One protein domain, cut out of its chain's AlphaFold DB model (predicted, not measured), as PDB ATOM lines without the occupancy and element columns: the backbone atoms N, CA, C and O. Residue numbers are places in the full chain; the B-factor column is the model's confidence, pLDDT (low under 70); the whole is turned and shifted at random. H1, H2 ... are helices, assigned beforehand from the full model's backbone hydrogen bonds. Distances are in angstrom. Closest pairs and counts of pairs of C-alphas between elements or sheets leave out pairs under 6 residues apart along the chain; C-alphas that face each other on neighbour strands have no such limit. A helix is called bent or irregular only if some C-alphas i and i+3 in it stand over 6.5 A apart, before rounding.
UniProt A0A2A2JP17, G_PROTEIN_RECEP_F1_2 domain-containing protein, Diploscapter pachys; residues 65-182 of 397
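This is residues 65 to 182 of the 397 residues of the protein "G_PROTEIN_RECEP_F1_2 domain-containing protein" of Diploscapter pachys (UniProt A0A2A2JP17). A flat row of three long helices running up and down, H1, H2 and H3, has the longest helix, H2, in its middle, while the short helix H4 turns off the end of H3 to make an L and sticks out with residues 177 to 182. The two outside helices, H1 and H3, are staggered along H2. The printed part has 118 residues with four named helices in the order H1, H2, H3, H4 and no named strand; its class is all helix. It is only just loose, close to extended, with a radius of gyration of the C-alphas of 20.2 A and spans of 67 by 40 by 16 A.

H1, residues 65 to 93, begins at C-alpha 65 (25.023, -25.709, 22.231) and is 41.9 A long. H2, residues 100 to 138, measures 57.0 A. H3, residues 144 to 168, measures 36.7 A; it has a kink of 36 degrees near residue 159 and is only just irregular, with C-alphas 145 and 148 6.7 A apart. H4, residues 170 to 181, ends at C-alpha 181 (32.004, -54.578, -0.471).

H1 and H2 form a helical hairpin and touch, their closest C-alphas, of Asn 76 and Ala 116, 6.7 A apart; they run opposite ways at a shallow tilt of 18 degrees. H2 and H3 form a second helical hairpin and touch, closest at the C-alphas of Asn 132 and Gly 150, 5.5 A; they run opposite ways at a shallow tilt of 6 degrees. H3 and H4 touch only at the corner, about perpendicular at 80 degrees, closest at the C-alphas of Ala 166 and Arg 173, 5.7 A. H1 is apart from H3. Every O i to N i+4 pair is within hydrogen-bond range in H1 and H4, against 34 of 35 in H2 and 17 of 21 in H3.

The C-alphas farthest apart, of Val 96 and Val 141, are 67.5 A apart. The printed part has no cut and no long link. Mean pLDDT of the printed part is 70.3; 51 residues are under 70, among them 90 to 108 and 129 to 150.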
ATOM      1  N   VAL A  65      26.279 -25.810  22.996       73.06
ATOM      2  CA  VAL A  65      25.023 -25.709  22.231       73.06
ATOM      3  C   VAL A  65      24.961 -24.420  21.406       73.06
ATOM      4  O   VAL A  65      24.868 -24.474  20.178       73.06
ATOM      5  N   LEU A  66      25.038 -23.249  22.041       79.12
ATOM      6  CA  LEU A  66      24.752 -21.967  21.390       79.12
ATOM      7  C   LEU A  66      25.848 -21.526  20.408       79.12
ATOM      8  O   LEU A  66      25.550 -21.063  19.304       79.12
ATOM      9  N   LEU A  67      27.119 -21.696  20.766       81.81
ATOM     10  CA  LEU A  67      28.266 -21.330  19.934       81.81
ATOM     11  C   LEU A  67      28.337 -22.145  18.626       81.81
ATOM     12  O   LEU A  67      28.352 -21.533  17.554       81.81
ATOM     13  N   PRO A  68      28.294 -23.492  18.634       76.81
ATOM     14  CA  PRO A  68      28.251 -24.252  17.386       76.81
ATOM     15  C   PRO A  68      26.974 -23.968  16.586       76.81
ATOM     16  O   PRO A  68      27.031 -23.893  15.356       76.81
ATOM     17  N   TRP A  69      25.837 -23.731  17.253       78.69
ATOM     18  CA  TRP A  69      24.587 -23.391  16.574       78.69
ATOM     19  C   TRP A  69      24.664 -22.067  15.812       78.69
ATOM     20  O   TRP A  69      24.320 -22.012  14.630       78.69
ATOM     21  N   THR A  70      25.143 -21.007  16.459       81.62
ATOM     22  CA  THR A  70      25.247 -19.672  15.854       81.62
ATOM     23  C   THR A  70      26.218 -19.664  14.679       81.62
ATOM     24  O   THR A  70      25.872 -19.159  13.609       81.62
ATOM     25  N   ILE A  71      27.384 -20.303  14.820       83.81
ATOM     26  CA  ILE A  71      28.366 -20.428  13.734       83.81
ATOM     27  C   ILE A  71      27.759 -21.189  12.548       83.81
ATOM     28  O   ILE A  71      27.817 -20.711  11.412       83.81
ATOM     29  N   MET A  72      27.116 -22.334  12.793       78.44
ATOM     30  CA  MET A  72      26.494 -23.132  11.731       78.44
ATOM     31  C   MET A  72      25.324 -22.410  11.058       78.44
ATOM     32  O   MET A  72      25.154 -22.515   9.841       78.44
ATOM     33  N   LEU A  73      24.521 -21.662  11.815       80.69
ATOM     34  CA  LEU A  73      23.417 -20.871  11.281       80.69
ATOM     35  C   LEU A  73      23.935 -19.755  10.367       80.69
ATOM     36  O   LEU A  73      23.468 -19.626   9.234       80.69
ATOM     37  N   ILE A  74      24.927 -18.990  10.825       86.38
ATOM     38  CA  ILE A  74      25.525 -17.893  10.054       86.38
ATOM     39  C   ILE A  74      26.159 -18.431   8.768       86.38
ATOM     40  O   ILE A  74      25.900 -17.891   7.688       86.38
ATOM     41  N   LEU A  75      26.926 -19.522   8.852       78.56
ATOM     42  CA  LEU A  75      27.549 -20.148   7.685       78.56
ATOM     43  C   LEU A  75      26.504 -20.666   6.692       78.56
ATOM     44  O   LEU A  75      26.613 -20.386   5.497       78.56
ATOM     45  N   ASN A  76      25.453 -21.347   7.157       77.81
ATOM     46  CA  ASN A  76      24.373 -21.808   6.283       77.81
ATOM     47  C   ASN A  76      23.627 -20.638   5.619       77.81
ATOM     48  O   ASN A  76      23.323 -20.706   4.426       77.81
ATOM     49  N   ILE A  77      23.374 -19.538   6.340       82.88
ATOM     50  CA  ILE A  77      22.779 -18.321   5.762       82.88
ATOM     51  C   ILE A  77      23.703 -17.732   4.693       82.88
ATOM     52  O   ILE A  77      23.233 -17.415   3.598       82.88
ATOM     53  N   TYR A  78      25.000 -17.607   4.977       85.62
ATOM     54  CA  TYR A  78      25.984 -17.074   4.036       85.62
ATOM     55  C   TYR A  78      26.052 -17.915   2.757       85.62
ATOM     56  O   TYR A  78      25.907 -17.382   1.656       85.62
ATOM     57  N   VAL A  79      26.154 -19.241   2.889       80.69
ATOM     58  CA  VAL A  79      26.180 -20.161   1.744       80.69
ATOM     59  C   VAL A  79      24.896 -20.051   0.923       80.69
ATOM     60  O   VAL A  79      24.958 -19.924  -0.300       80.69
ATOM     61  N   VAL A  80      23.720 -20.031   1.561       78.25
ATOM     62  CA  VAL A  80      22.444 -19.871   0.846       78.25
ATOM     63  C   VAL A  80      22.366 -18.518   0.137       78.25
ATOM     64  O   VAL A  80      21.871 -18.461  -0.991       78.25
ATOM     65  N   ARG A  81      22.846 -17.431   0.755       83.25
ATOM     66  CA  ARG A  81      22.890 -16.102   0.125       83.25
ATOM     67  C   ARG A  81      23.778 -16.105  -1.111       83.25
ATOM     68  O   ARG A  81      23.326 -15.644  -2.156       83.25
ATOM     69  N   GLU A  82      24.972 -16.681  -1.029       82.50
ATOM     70  CA  GLU A  82      25.893 -16.770  -2.165       82.50
ATOM     71  C   GLU A  82      25.351 -17.671  -3.282       82.50
ATOM     72  O   GLU A  82      25.411 -17.306  -4.457       82.50
ATOM     73  N   VAL A  83      24.715 -18.796  -2.939       75.38
ATOM     74  CA  VAL A  83      24.044 -19.663  -3.921       75.38
ATOM     75  C   VAL A  83      22.887 -18.926  -4.601       75.38
ATOM     76  O   VAL A  83      22.752 -18.996  -5.822       75.38
ATOM     77  N   ARG A  84      22.065 -18.180  -3.851       78.44
ATOM     78  CA  ARG A  84      20.968 -17.380  -4.423       78.44
ATOM     79  C   ARG A  84      21.482 -16.233  -5.285       78.44
ATOM     80  O   ARG A  84      20.900 -15.970  -6.333       78.44
ATOM     81  N   ARG A  85      22.567 -15.571  -4.878       81.06
ATOM     82  CA  ARG A  85      23.209 -14.501  -5.649       81.06
ATOM     83  C   ARG A  85      23.763 -15.037  -6.967       81.06
ATOM     84  O   ARG A  85      23.479 -14.465  -8.016       81.06
ATOM     85  N   ALA A  86      24.481 -16.159  -6.921       76.69
ATOM     86  CA  ALA A  86      24.976 -16.844  -8.111       76.69
ATOM     87  C   ALA A  86      23.826 -17.258  -9.042       76.69
ATOM     88  O   ALA A  86      23.889 -17.005 -10.245       76.69
ATOM     89  N   TYR A  87      22.742 -17.793  -8.474       71.62
ATOM     90  CA  TYR A  87      21.549 -18.176  -9.221       71.62
ATOM     91  C   TYR A  87      20.879 -16.976  -9.906       71.62
ATOM     92  O   TYR A  87      20.619 -17.025 -11.105       71.62
ATOM     93  N   HIS A  88      20.661 -15.873  -9.185       73.00
ATOM     94  CA  HIS A  88      20.021 -14.669  -9.726       73.00
ATOM     95  C   HIS A  88      20.836 -14.039 -10.867       73.00
ATOM     96  O   HIS A  88      20.287 -13.702 -11.913       73.00
ATOM     97  N   ILE A  89      22.162 -13.938 -10.710       75.06
ATOM     98  CA  ILE A  89      23.056 -13.421 -11.760       75.06
ATOM     99  C   ILE A  89      22.987 -14.302 -13.016       75.06
ATOM    100  O   ILE A  89      22.969 -13.795 -14.136       75.06
ATOM    101  N   ARG A  90      22.892 -15.625 -12.851       67.31
ATOM    102  CA  ARG A  90      22.819 -16.563 -13.979       67.31
ATOM    103  C   ARG A  90      21.457 -16.613 -14.657       67.31
ATOM    104  O   ARG A  90      21.427 -16.801 -15.869       67.31
ATOM    105  N   GLN A  91      20.361 -16.400 -13.927       66.44
ATOM    106  CA  GLN A  91      19.036 -16.237 -14.534       66.44
ATOM    107  C   GLN A  91      18.984 -15.019 -15.464       66.44
ATOM    108  O   GLN A  91      18.319 -15.071 -16.491       66.44
ATOM    109  N   ILE A  92      19.724 -13.958 -15.130       67.19
ATOM    110  CA  ILE A  92      19.835 -12.759 -15.968       67.19
ATOM    111  C   ILE A  92      20.802 -12.982 -17.146       67.19
ATOM    112  O   ILE A  92      20.576 -12.452 -18.227       67.19
ATOM    113  N   MET A  93      21.869 -13.772 -16.963       63.69
ATOM    114  CA  MET A  93      22.930 -13.944 -17.969       63.69
ATOM    115  C   MET A  93      22.750 -15.122 -18.942       63.69
ATOM    116  O   MET A  93      23.463 -15.171 -19.943       63.69
ATOM    117  N   GLN A  94      21.883 -16.106 -18.678       56.00
ATOM    118  CA  GLN A  94      21.861 -17.340 -19.473       56.00
ATOM    119  C   GLN A  94      20.449 -17.811 -19.831       56.00
ATOM    120  O   GLN A  94      19.823 -18.562 -19.090       56.00
ATOM    121  N   GLN A  95      20.026 -17.451 -21.043       53.97
ATOM    122  CA  GLN A  95      19.053 -18.202 -21.844       53.97
ATOM    123  C   GLN A  95      19.732 -19.189 -22.827       53.97
ATOM    124  O   GLN A  95      19.029 -19.945 -23.482       53.97
ATOM    125  N   VAL A  96      21.075 -19.215 -22.956       53.47
ATOM    126  CA  VAL A  96      21.731 -19.861 -24.126       53.47
ATOM    127  C   VAL A  96      22.884 -20.848 -23.817       53.47
ATOM    128  O   VAL A  96      23.244 -21.635 -24.681       53.47
ATOM    129  N   ILE A  97      23.472 -20.911 -22.609       56.09
ATOM    130  CA  ILE A  97      24.688 -21.740 -22.365       56.09
ATOM    131  C   ILE A  97      24.622 -22.456 -20.999       56.09
ATOM    132  O   ILE A  97      25.298 -22.055 -20.052       56.09
ATOM    133  N   GLN A  98      23.758 -23.469 -20.840       56.31
ATOM    134  CA  GLN A  98      23.251 -23.826 -19.499       56.31
ATOM    135  C   GLN A  98      23.209 -25.319 -19.121       56.31
ATOM    136  O   GLN A  98      22.388 -25.713 -18.300       56.31
ATOM    137  N   THR A  99      24.094 -26.171 -19.643       58.50
ATOM    138  CA  THR A  99      24.081 -27.608 -19.278       58.50
ATOM    139  C   THR A  99      25.134 -27.980 -18.230       58.50
ATOM    140  O   THR A  99      24.794 -28.563 -17.204       58.50
ATOM    141  N   ASN A 100      26.394 -27.560 -18.388       59.22
ATOM    142  CA  ASN A 100      27.464 -27.969 -17.459       59.22
ATOM    143  C   ASN A 100      27.542 -27.134 -16.167       59.22
ATOM    144  O   ASN A 100      27.798 -27.673 -15.093       59.22
ATOM    145  N   LYS A 101      27.265 -25.824 -16.227       62.31
ATOM    146  CA  LYS A 101      27.367 -24.930 -15.053       62.31
ATOM    147  C   LYS A 101      26.149 -24.991 -14.125       62.31
ATOM    148  O   LYS A 101      26.286 -24.697 -12.938       62.31
ATOM    149  N   ALA A 102      24.986 -25.377 -14.655       65.19
ATOM    150  CA  ALA A 102      23.757 -25.570 -13.884       65.19
ATOM    151  C   ALA A 102      23.830 -26.824 -12.996       65.19
ATOM    152  O   ALA A 102      23.305 -26.823 -11.884       65.19
ATOM    153  N   ASN A 103      24.524 -27.873 -13.451       64.12
ATOM    154  CA  ASN A 103      24.752 -29.079 -12.655       64.12
ATOM    155  C   ASN A 103      25.658 -28.798 -11.449       64.12
ATOM    156  O   ASN A 103      25.307 -29.182 -10.338       64.12
ATOM    157  N   GLU A 104      26.739 -28.031 -11.625       66.38
ATOM    158  CA  GLU A 104      27.630 -27.635 -10.520       66.38
ATOM    159  C   GLU A 104      26.890 -26.828  -9.430       66.38
ATOM    160  O   GLU A 104      27.181 -26.930  -8.240       66.38
ATOM    161  N   GLU A 105      25.896 -26.022  -9.812       66.31
ATOM    162  CA  GLU A 105      25.072 -25.266  -8.860       66.31
ATOM    163  C   GLU A 105      24.010 -26.104  -8.171       66.31
ATOM    164  O   GLU A 105      23.774 -25.922  -6.974       66.31
ATOM    165  N   LYS A 106      23.381 -27.029  -8.905       68.12
ATOM    166  CA  LYS A 106      22.502 -28.031  -8.301       68.12
ATOM    167  C   LYS A 106      23.283 -28.810  -7.246       68.12
ATOM    168  O   LYS A 106      22.815 -28.892  -6.116       68.12
ATOM    169  N   GLU A 107      24.492 -29.277  -7.557       68.38
ATOM    170  CA  GLU A 107      25.359 -29.968  -6.596       68.38
ATOM    171  C   GLU A 107      25.682 -29.107  -5.362       68.38
ATOM    172  O   GLU A 107      25.527 -29.581  -4.237       68.38
ATOM    173  N   LYS A 108      26.032 -27.822  -5.534       68.69
ATOM    174  CA  LYS A 108      26.263 -26.892  -4.405       68.69
ATOM    175  C   LYS A 108      25.020 -26.701  -3.536       68.69
ATOM    176  O   LYS A 108      25.109 -26.719  -2.306       68.69
ATOM    177  N   ARG A 109      23.844 -26.556  -4.154       72.00
ATOM    178  CA  ARG A 109      22.566 -26.445  -3.439       72.00
ATOM    179  C   ARG A 109      22.232 -27.736  -2.692       72.00
ATOM    180  O   ARG A 109      21.815 -27.658  -1.541       72.00
ATOM    181  N   HIS A 110      22.436 -28.898  -3.310       69.44
ATOM    182  CA  HIS A 110      22.264 -30.195  -2.655       69.44
ATOM    183  C   HIS A 110      23.210 -30.335  -1.458       69.44
ATOM    184  O   HIS A 110      22.745 -30.675  -0.379       69.44
ATOM    185  N   CYS A 111      24.486 -29.967  -1.602       69.81
ATOM    186  CA  CYS A 111      25.456 -29.952  -0.504       69.81
ATOM    187  C   CYS A 111      25.023 -29.024   0.646       69.81
ATOM    188  O   CYS A 111      25.091 -29.414   1.806       69.81
ATOM    189  N   THR A 112      24.487 -27.840   0.335       75.06
ATOM    190  CA  THR A 112      23.978 -26.898   1.351       75.06
ATOM    191  C   THR A 112      22.750 -27.449   2.079       75.06
ATOM    192  O   THR A 112      22.637 -27.317   3.291       75.06
ATOM    193  N   ILE A 113      21.823 -28.093   1.358       75.06
ATOM    194  CA  ILE A 113      20.651 -28.744   1.966       75.06
ATOM    195  C   ILE A 113      21.097 -29.913   2.851       75.06
ATOM    196  O   ILE A 113      20.579 -30.065   3.949       75.06
ATOM    197  N   MET A 114      22.078 -30.701   2.408       72.31
ATOM    198  CA  MET A 114      22.662 -31.778   3.212       72.31
ATOM    199  C   MET A 114      23.306 -31.238   4.493       72.31
ATOM    200  O   MET A 114      23.030 -31.765   5.564       72.31
ATOM    201  N   ALA A 115      24.089 -30.158   4.401       70.06
ATOM    202  CA  ALA A 115      24.686 -29.495   5.558       70.06
ATOM    203  C   ALA A 115      23.621 -28.932   6.514       70.06
ATOM    204  O   ALA A 115      23.722 -29.102   7.724       70.06
ATOM    205  N   ALA A 116      22.556 -28.325   5.985       73.25
ATOM    206  CA  ALA A 116      21.449 -27.829   6.796       73.25
ATOM    207  C   ALA A 116      20.709 -28.964   7.522       73.25
ATOM    208  O   ALA A 116      20.399 -28.827   8.700       73.25
ATOM    209  N   VAL A 117      20.455 -30.096   6.854       76.25
ATOM    210  CA  VAL A 117      19.820 -31.257   7.494       76.25
ATOM    211  C   VAL A 117      20.743 -31.886   8.537       76.25
ATOM    212  O   VAL A 117      20.271 -32.183   9.629       76.25
ATOM    213  N   MET A 118      22.049 -31.993   8.265       72.44
ATOM    214  CA  MET A 118      23.053 -32.394   9.259       72.44
ATOM    215  C   MET A 118      22.979 -31.548  10.524       72.44
ATOM    216  O   MET A 118      22.897 -32.089  11.623       72.44
ATOM    217  N   VAL A 119      22.937 -30.226  10.365       72.94
ATOM    218  CA  VAL A 119      22.847 -29.288  11.487       72.94
ATOM    219  C   VAL A 119      21.513 -29.427  12.225       72.94
ATOM    220  O   VAL A 119      21.505 -29.475  13.449       72.94
ATOM    221  N   CYS A 120      20.387 -29.542  11.515       75.06
ATOM    222  CA  CYS A 120      19.075 -29.730  12.141       75.06
ATOM    223  C   CYS A 120      18.978 -31.043  12.925       75.06
ATOM    224  O   CYS A 120      18.421 -31.059  14.019       75.06
ATOM    225  N   SER A 121      19.524 -32.135  12.389       73.44
ATOM    226  CA  SER A 121      19.571 -33.418  13.087       73.44
ATOM    227  C   SER A 121      20.476 -33.339  14.314       73.44
ATOM    228  O   SER A 121      20.052 -33.730  15.394       73.44
ATOM    229  N   PHE A 122      21.668 -32.747  14.189       71.62
ATOM    230  CA  PHE A 122      22.562 -32.519  15.325       71.62
ATOM    231  C   PHE A 122      21.890 -31.678  16.423       71.62
ATOM    232  O   PHE A 122      21.996 -32.006  17.599       71.62
ATOM    233  N   LEU A 123      21.137 -30.637  16.059       72.00
ATOM    234  CA  LEU A 123      20.372 -29.835  17.018       72.00
ATOM    235  C   LEU A 123      19.300 -30.648  17.731       72.00
ATOM    236  O   LEU A 123      19.147 -30.520  18.939       72.00
ATOM    237  N   PHE A 124      18.574 -31.487  16.996       75.88
ATOM    238  CA  PHE A 124      17.533 -32.321  17.579       75.88
ATOM    239  C   PHE A 124      18.103 -33.251  18.660       75.88
ATOM    240  O   PHE A 124      17.568 -33.287  19.764       75.88
ATOM    241  N   PHE A 125      19.229 -33.920  18.390       70.75
ATOM    242  CA  PHE A 125      19.862 -34.815  19.366       70.75
ATOM    243  C   PHE A 125      20.544 -34.080  20.518       70.75
ATOM    244  O   PHE A 125      20.445 -34.537  21.652       70.75
ATOM    245  N   ASN A 126      21.174 -32.926  20.274       71.06
ATOM    246  CA  ASN A 126      21.786 -32.155  21.359       71.06
ATOM    247  C   ASN A 126      20.755 -31.492  22.271       71.06
ATOM    248  O   ASN A 126      20.986 -31.426  23.471       71.06
ATOM    249  N   ILE A 127      19.608 -31.047  21.746       73.06
ATOM    250  CA  ILE A 127      18.504 -30.557  22.583       73.06
ATOM    251  C   ILE A 127      17.949 -31.703  23.429       73.06
ATOM    252  O   ILE A 127      17.718 -31.520  24.617       73.06
ATOM    253  N   LEU A 128      17.781 -32.889  22.841       70.00
ATOM    254  CA  LEU A 128      17.282 -34.060  23.558       70.00
ATOM    255  C   LEU A 128      18.258 -34.519  24.658       70.00
ATOM    256  O   LEU A 128      17.836 -34.816  25.768       70.00
ATOM    257  N   SER A 129      19.564 -34.487  24.378       67.69
ATOM    258  CA  SER A 129      20.618 -34.737  25.368       67.69
ATOM    259  C   SER A 129      20.638 -33.671  26.465       67.69
ATOM    260  O   SER A 129      20.736 -34.015  27.635       67.69
ATOM    261  N   ALA A 130      20.514 -32.390  26.105       67.06
ATOM    262  CA  ALA A 130      20.497 -31.291  27.064       67.06
ATOM    263  C   ALA A 130      19.279 -31.356  27.991       67.06
ATOM    264  O   ALA A 130      19.406 -31.033  29.164       67.06
ATOM    265  N   ILE A 131      18.119 -31.798  27.492       69.31
ATOM    266  CA  ILE A 131      16.927 -32.014  28.322       69.31
ATOM    267  C   ILE A 131      17.206 -33.076  29.391       69.31
ATOM    268  O   ILE A 131      16.897 -32.827  30.550       69.31
ATOM    269  N   ASN A 132      17.855 -34.190  29.040       65.19
ATOM    270  CA  ASN A 132      18.216 -35.221  30.021       65.19
ATOM    271  C   ASN A 132      19.237 -34.707  31.048       65.19
ATOM    272  O   ASN A 132      19.093 -34.957  32.236       65.19
ATOM    273  N   THR A 133      20.247 -33.950  30.604       63.91
ATOM    274  CA  THR A 133      21.259 -33.381  31.509       63.91
ATOM    275  C   THR A 133      20.670 -32.316  32.435       63.91
ATOM    276  O   THR A 133      21.066 -32.212  33.587       63.91
ATOM    277  N   VAL A 134      19.725 -31.504  31.956       63.12
ATOM    278  CA  VAL A 134      19.009 -30.527  32.789       63.12
ATOM    279  C   VAL A 134      18.130 -31.258  33.806       63.12
ATOM    280  O   VAL A 134      18.120 -30.884  34.973       63.12
ATOM    281  N   ASP A 135      17.449 -32.326  33.412       60.56
ATOM    282  CA  ASP A 135      16.597 -33.098  34.319       60.56
ATOM    283  C   ASP A 135      17.378 -33.689  35.511       60.56
ATOM    284  O   ASP A 135      17.023 -33.454  36.669       60.56
ATOM    285  N   GLU A 136      18.532 -34.306  35.242       58.62
ATOM    286  CA  GLU A 136      19.447 -34.850  36.261       58.62
ATOM    287  C   GLU A 136      19.991 -33.765  37.217       58.62
ATOM    288  O   GLU A 136      20.266 -34.010  38.394       58.62
ATOM    289  N   GLN A 137      20.127 -32.525  36.735       56.50
ATOM    290  CA  GLN A 137      20.733 -31.426  37.491       56.50
ATOM    291  C   GLN A 137      19.731 -30.621  38.331       56.50
ATOM    292  O   GLN A 137      20.119 -30.065  39.361       56.50
ATOM    293  N   PHE A 138      18.459 -30.558  37.923       57.06
ATOM    294  CA  PHE A 138      17.415 -29.800  38.625       57.06
ATOM    295  C   PHE A 138      16.614 -30.631  39.637       57.06
ATOM    296  O   PHE A 138      15.798 -30.059  40.359       57.06
ATOM    297  N   GLY A 139      16.858 -31.944  39.738       51.19
ATOM    298  CA  GLY A 139      16.261 -32.789  40.778       51.19
ATOM    299  C   GLY A 139      14.731 -32.807  40.741       51.19
ATOM    300  O   GLY A 139      14.081 -32.975  41.774       51.19
ATOM    301  N   VAL A 140      14.140 -32.593  39.562       48.16
ATOM    302  CA  VAL A 140      12.712 -32.832  39.368       48.16
ATOM    303  C   VAL A 140      12.522 -34.342  39.431       48.16
ATOM    304  O   VAL A 140      13.308 -35.088  38.862       48.16
ATOM    305  N   VAL A 141      11.522 -34.789  40.190       49.38
ATOM    306  CA  VAL A 141      11.242 -36.197  40.500       49.38
ATOM    307  C   VAL A 141      10.867 -36.966  39.227       49.38
ATOM    308  O   VAL A 141       9.697 -37.247  38.973       49.38
ATOM    309  N   ILE A 142      11.853 -37.292  38.401       53.03
ATOM    310  CA  ILE A 142      11.751 -38.310  37.368       53.03
ATOM    311  C   ILE A 142      12.371 -39.580  37.971       53.03
ATOM    312  O   ILE A 142      13.436 -39.518  38.586       53.03
ATOM    313  N   PRO A 143      11.676 -40.730  37.924       56.41
ATOM    314  CA  PRO A 143      12.182 -41.964  38.516       56.41
ATOM    315  C   PRO A 143      13.553 -42.337  37.924       56.41
ATOM    316  O   PRO A 143      13.756 -42.176  36.724       56.41
ATOM    317  N   ARG A 144      14.451 -42.902  38.753       57.47
ATOM    318  CA  ARG A 144      15.825 -43.378  38.419       57.47
ATOM    319  C   ARG A 144      15.949 -44.269  37.164       57.47
ATOM    320  O   ARG A 144      17.041 -44.590  36.720       57.47
ATOM    321  N   GLU A 145      14.829 -44.676  36.586       59.16
ATOM    322  CA  GLU A 145      14.711 -45.409  35.324       59.16
ATOM    323  C   GLU A 145      15.177 -44.593  34.096       59.16
ATOM    324  O   GLU A 145      15.451 -45.172  33.045       59.16
ATOM    325  N   PHE A 146      15.261 -43.257  34.185       61.34
ATOM    326  CA  PHE A 146      15.609 -42.394  33.043       61.34
ATOM    327  C   PHE A 146      17.111 -42.106  32.880       61.34
ATOM    328  O   PHE A 146      17.541 -41.775  31.772       61.34
ATOM    329  N   ASP A 147      17.926 -42.335  33.911       63.19
ATOM    330  CA  ASP A 147      19.393 -42.235  33.860       63.19
ATOM    331  C   ASP A 147      20.020 -43.091  32.730       63.19
ATOM    332  O   ASP A 147      20.803 -42.571  31.921       63.19
ATOM    333  N   PRO A 148      19.654 -44.384  32.549       69.62
ATOM    334  CA  PRO A 148      20.146 -45.174  31.418       69.62
ATOM    335  C   PRO A 148      19.647 -44.650  30.065       69.62
ATOM    336  O   PRO A 148      20.332 -44.812  29.053       69.62
ATOM    337  N   LEU A 149      18.486 -43.987  30.030       69.25
ATOM    338  CA  LEU A 149      17.934 -43.381  28.819       69.25
ATOM    339  C   LEU A 149      18.752 -42.154  28.391       69.25
ATOM    340  O   LEU A 149      18.982 -41.963  27.195       69.25
ATOM    341  N   GLY A 150      19.251 -41.372  29.353       66.62
ATOM    342  CA  GLY A 150      20.178 -40.259  29.131       66.62
ATOM    343  C   GLY A 150      21.511 -40.706  28.530       66.62
ATOM    344  O   GLY A 150      21.962 -40.163  27.511       66.62
ATOM    345  N   ASN A 151      22.090 -41.768  29.091       70.75
ATOM    346  CA  ASN A 151      23.313 -42.382  28.571       70.75
ATOM    347  C   ASN A 151      23.099 -42.996  27.178       70.75
ATOM    348  O   ASN A 151      23.908 -42.782  26.271       70.75
ATOM    349  N   LEU A 152      21.969 -43.675  26.957       73.00
ATOM    350  CA  LEU A 152      21.603 -44.213  25.647       73.00
ATOM    351  C   LEU A 152      21.437 -43.098  24.605       73.00
ATOM    352  O   LEU A 152      21.930 -43.230  23.485       73.00
ATOM    353  N   LEU A 153      20.799 -41.980  24.959       68.25
ATOM    354  CA  LEU A 153      20.642 -40.831  24.062       68.25
ATOM    355  C   LEU A 153      21.978 -40.182  23.701       68.25
ATOM    356  O   LEU A 153      22.154 -39.761  22.558       68.25
ATOM    357  N   THR A 154      22.935 -40.162  24.623       68.81
ATOM    358  CA  THR A 154      24.302 -39.694  24.356       68.81
ATOM    359  C   THR A 154      25.029 -40.621  23.369       68.81
ATOM    360  O   THR A 154      25.671 -40.155  22.419       68.81
ATOM    361  N   CYS A 155      24.862 -41.938  23.514       75.88
ATOM    362  CA  CYS A 155      25.368 -42.921  22.551       75.88
ATOM    363  C   CYS A 155      24.714 -42.756  21.170       75.88
ATOM    364  O   CYS A 155      25.398 -42.744  20.141       75.88
ATOM    365  N   VAL A 156      23.395 -42.555  21.135       76.69
ATOM    366  CA  VAL A 156      22.631 -42.326  19.903       76.69
ATOM    367  C   VAL A 156      23.041 -41.011  19.231       76.69
ATOM    368  O   VAL A 156      23.190 -40.991  18.011       76.69
ATOM    369  N   ASN A 157      23.322 -39.945  19.991       76.06
ATOM    370  CA  ASN A 157      23.849 -38.677  19.468       76.06
ATOM    371  C   ASN A 157      25.168 -38.894  18.700       76.06
ATOM    372  O   ASN A 157      25.359 -38.377  17.598       76.06
ATOM    373  N   SER A 158      26.045 -39.754  19.224       77.56
ATOM    374  CA  SER A 158      27.301 -40.116  18.558       77.56
ATOM    375  C   SER A 158      27.073 -40.948  17.287       77.56
ATOM    376  O   SER A 158      27.668 -40.657  16.246       77.56
ATOM    377  N   ALA A 159      26.171 -41.934  17.337       80.38
ATOM    378  CA  ALA A 159      25.823 -42.784  16.192       80.38
ATOM    379  C   ALA A 159      25.126 -42.006  15.061       80.38
ATOM    380  O   ALA A 159      25.353 -42.278  13.875       80.38
ATOM    381  N   PHE A 160      24.317 -41.000  15.401       77.81
ATOM    382  CA  PHE A 160      23.593 -40.201  14.419       77.81
ATOM    383  C   PHE A 160      24.515 -39.460  13.464       77.81
ATOM    384  O   PHE A 160      24.177 -39.342  12.289       77.81
ATOM    385  N   ASN A 161      25.696 -39.030  13.913       74.81
ATOM    386  CA  ASN A 161      26.679 -38.416  13.024       74.81
ATOM    387  C   ASN A 161      26.982 -39.339  11.830       74.81
ATOM    388  O   ASN A 161      26.847 -38.913  10.683       74.81
ATOM    389  N   VAL A 162      27.271 -40.623  12.074       78.69
ATOM    390  CA  VAL A 162      27.525 -41.633  11.025       78.69
ATOM    391  C   VAL A 162      26.289 -41.865  10.154       78.69
ATOM    392  O   VAL A 162      26.392 -41.865   8.924       78.69
ATOM    393  N   ILE A 163      25.112 -42.008  10.772       78.12
ATOM    394  CA  ILE A 163      23.837 -42.225  10.069       78.12
ATOM    395  C   ILE A 163      23.553 -41.071   9.105       78.12
ATOM    396  O   ILE A 163      23.190 -41.289   7.951       78.12
ATOM    397  N   ILE A 164      23.762 -39.829   9.535       75.00
ATOM    398  CA  ILE A 164      23.509 -38.665   8.694       75.00
ATOM    399  C   ILE A 164      24.493 -38.627   7.512       75.00
ATOM    400  O   ILE A 164      24.073 -38.366   6.380       75.00
ATOM    401  N   TYR A 165      25.778 -38.936   7.722       73.44
ATOM    402  CA  TYR A 165      26.726 -39.063   6.607       73.44
ATOM    403  C   TYR A 165      26.304 -40.166   5.625       73.44
ATOM    404  O   TYR A 165      26.364 -39.943   4.411       73.44
ATOM    405  N   ALA A 166      25.791 -41.296   6.122       71.19
ATOM    406  CA  ALA A 166      25.277 -42.389   5.301       71.19
ATOM    407  C   ALA A 166      24.019 -42.001   4.504       71.19
ATOM    408  O   ALA A 166      23.938 -42.280   3.310       71.19
ATOM    409  N   PHE A 167      23.049 -41.306   5.099       72.69
ATOM    410  CA  PHE A 167      21.818 -40.928   4.392       72.69
ATOM    411  C   PHE A 167      22.022 -39.803   3.382       72.69
ATOM    412  O   PHE A 167      21.416 -39.813   2.304       72.69
ATOM    413  N   PHE A 168      22.866 -38.825   3.708       63.97
ATOM    414  CA  PHE A 168      22.948 -37.597   2.929       63.97
ATOM    415  C   PHE A 168      24.135 -37.593   1.975       63.97
ATOM    416  O   PHE A 168      23.946 -37.283   0.802       63.97
ATOM    417  N   SER A 169      25.326 -38.051   2.354       68.00
ATOM    418  CA  SER A 169      26.465 -37.998   1.432       68.00
ATOM    419  C   SER A 169      26.456 -39.185   0.459       68.00
ATOM    420  O   SER A 169      26.735 -40.330   0.807       68.00
ATOM    421  N   SER A 170      26.106 -38.930  -0.807       64.06
ATOM    422  CA  SER A 170      26.188 -39.935  -1.885       64.06
ATOM    423  C   SER A 170      27.627 -40.396  -2.132       64.06
ATOM    424  O   SER A 170      27.861 -41.566  -2.418       64.06
ATOM    425  N   ARG A 171      28.593 -39.489  -1.957       64.62
ATOM    426  CA  ARG A 171      30.035 -39.770  -2.032       64.62
ATOM    427  C   ARG A 171      30.491 -40.639  -0.857       64.62
ATOM    428  O   ARG A 171      31.230 -41.586  -1.073       64.62
ATOM    429  N   PHE A 172      29.993 -40.372   0.354       69.25
ATOM    430  CA  PHE A 172      30.277 -41.201   1.529       69.25
ATOM    431  C   PHE A 172      29.707 -42.609   1.372       69.25
ATOM    432  O   PHE A 172      30.418 -43.568   1.624       69.25
ATOM    433  N   ARG A 173      28.473 -42.748   0.868       75.25
ATOM    434  CA  ARG A 173      27.886 -44.059   0.541       75.25
ATOM    435  C   ARG A 173      28.718 -44.842  -0.465       75.25
ATOM    436  O   ARG A 173      28.889 -46.039  -0.287       75.25
ATOM    437  N   GLN A 174      29.243 -44.174  -1.494       72.38
ATOM    438  CA  GLN A 174      30.137 -44.810  -2.463       72.38
ATOM    439  C   GLN A 174      31.417 -45.305  -1.785       72.38
ATOM    440  O   GLN A 174      31.735 -46.477  -1.916       72.38
ATOM    441  N   THR A 175      32.097 -44.464  -1.003       76.25
ATOM    442  CA  THR A 175      33.314 -44.865  -0.279       76.25
ATOM    443  C   THR A 175      33.046 -45.963   0.753       76.25
ATOM    444  O   THR A 175      33.812 -46.914   0.838       76.25
ATOM    445  N   PHE A 176      31.946 -45.877   1.500       73.56
ATOM    446  CA  PHE A 176      31.544 -46.866   2.499       73.56
ATOM    447  C   PHE A 176      31.235 -48.223   1.857       73.56
ATOM    448  O   PHE A 176      31.712 -49.244   2.336       73.56
ATOM    449  N   MET A 177      30.529 -48.233   0.722       73.12
ATOM    450  CA  MET A 177      30.304 -49.451  -0.063       73.12
ATOM    451  C   MET A 177      31.593 -49.981  -0.697       73.12
ATOM    452  O   MET A 177      31.770 -51.186  -0.762       73.12
ATOM    453  N   THR A 178      32.528 -49.127  -1.122       77.12
ATOM    454  CA  THR A 178      33.841 -49.591  -1.604       77.12
ATOM    455  C   THR A 178      34.653 -50.254  -0.490       77.12
ATOM    456  O   THR A 178      35.282 -51.278  -0.733       77.12
ATOM    457  N   ILE A 179      34.618 -49.705   0.728       79.12
ATOM    458  CA  ILE A 179      35.331 -50.260   1.887       79.12
ATOM    459  C   ILE A 179      34.672 -51.560   2.373       79.12
ATOM    460  O   ILE A 179      35.383 -52.507   2.692       79.12
ATOM    461  N   LEU A 180      33.337 -51.629   2.410       77.38
ATOM    462  CA  LEU A 180      32.609 -52.806   2.900       77.38
ATOM    463  C   LEU A 180      32.444 -53.922   1.864       77.38
ATOM    464  O   LEU A 180      32.499 -55.090   2.229       77.38
ATOM    465  N   CYS A 181      32.233 -53.588   0.588       77.00
ATOM    466  CA  CYS A 181      32.004 -54.578  -0.471       77.00
ATOM    467  C   CYS A 181      33.266 -54.920  -1.276       77.00
ATOM    468  O   CYS A 181      33.171 -55.707  -2.213       77.00
ATOM    469  N   GLY A 182      34.430 -54.342  -0.957       61.38
ATOM    470  CA  GLY A 182      35.722 -54.756  -1.521       61.38
ATOM    471  C   GLY A 182      35.818 -54.728  -3.053       61.38
ATOM    472  O   GLY A 182      36.665 -55.414  -3.623       61.38
TER     473      GLY A 182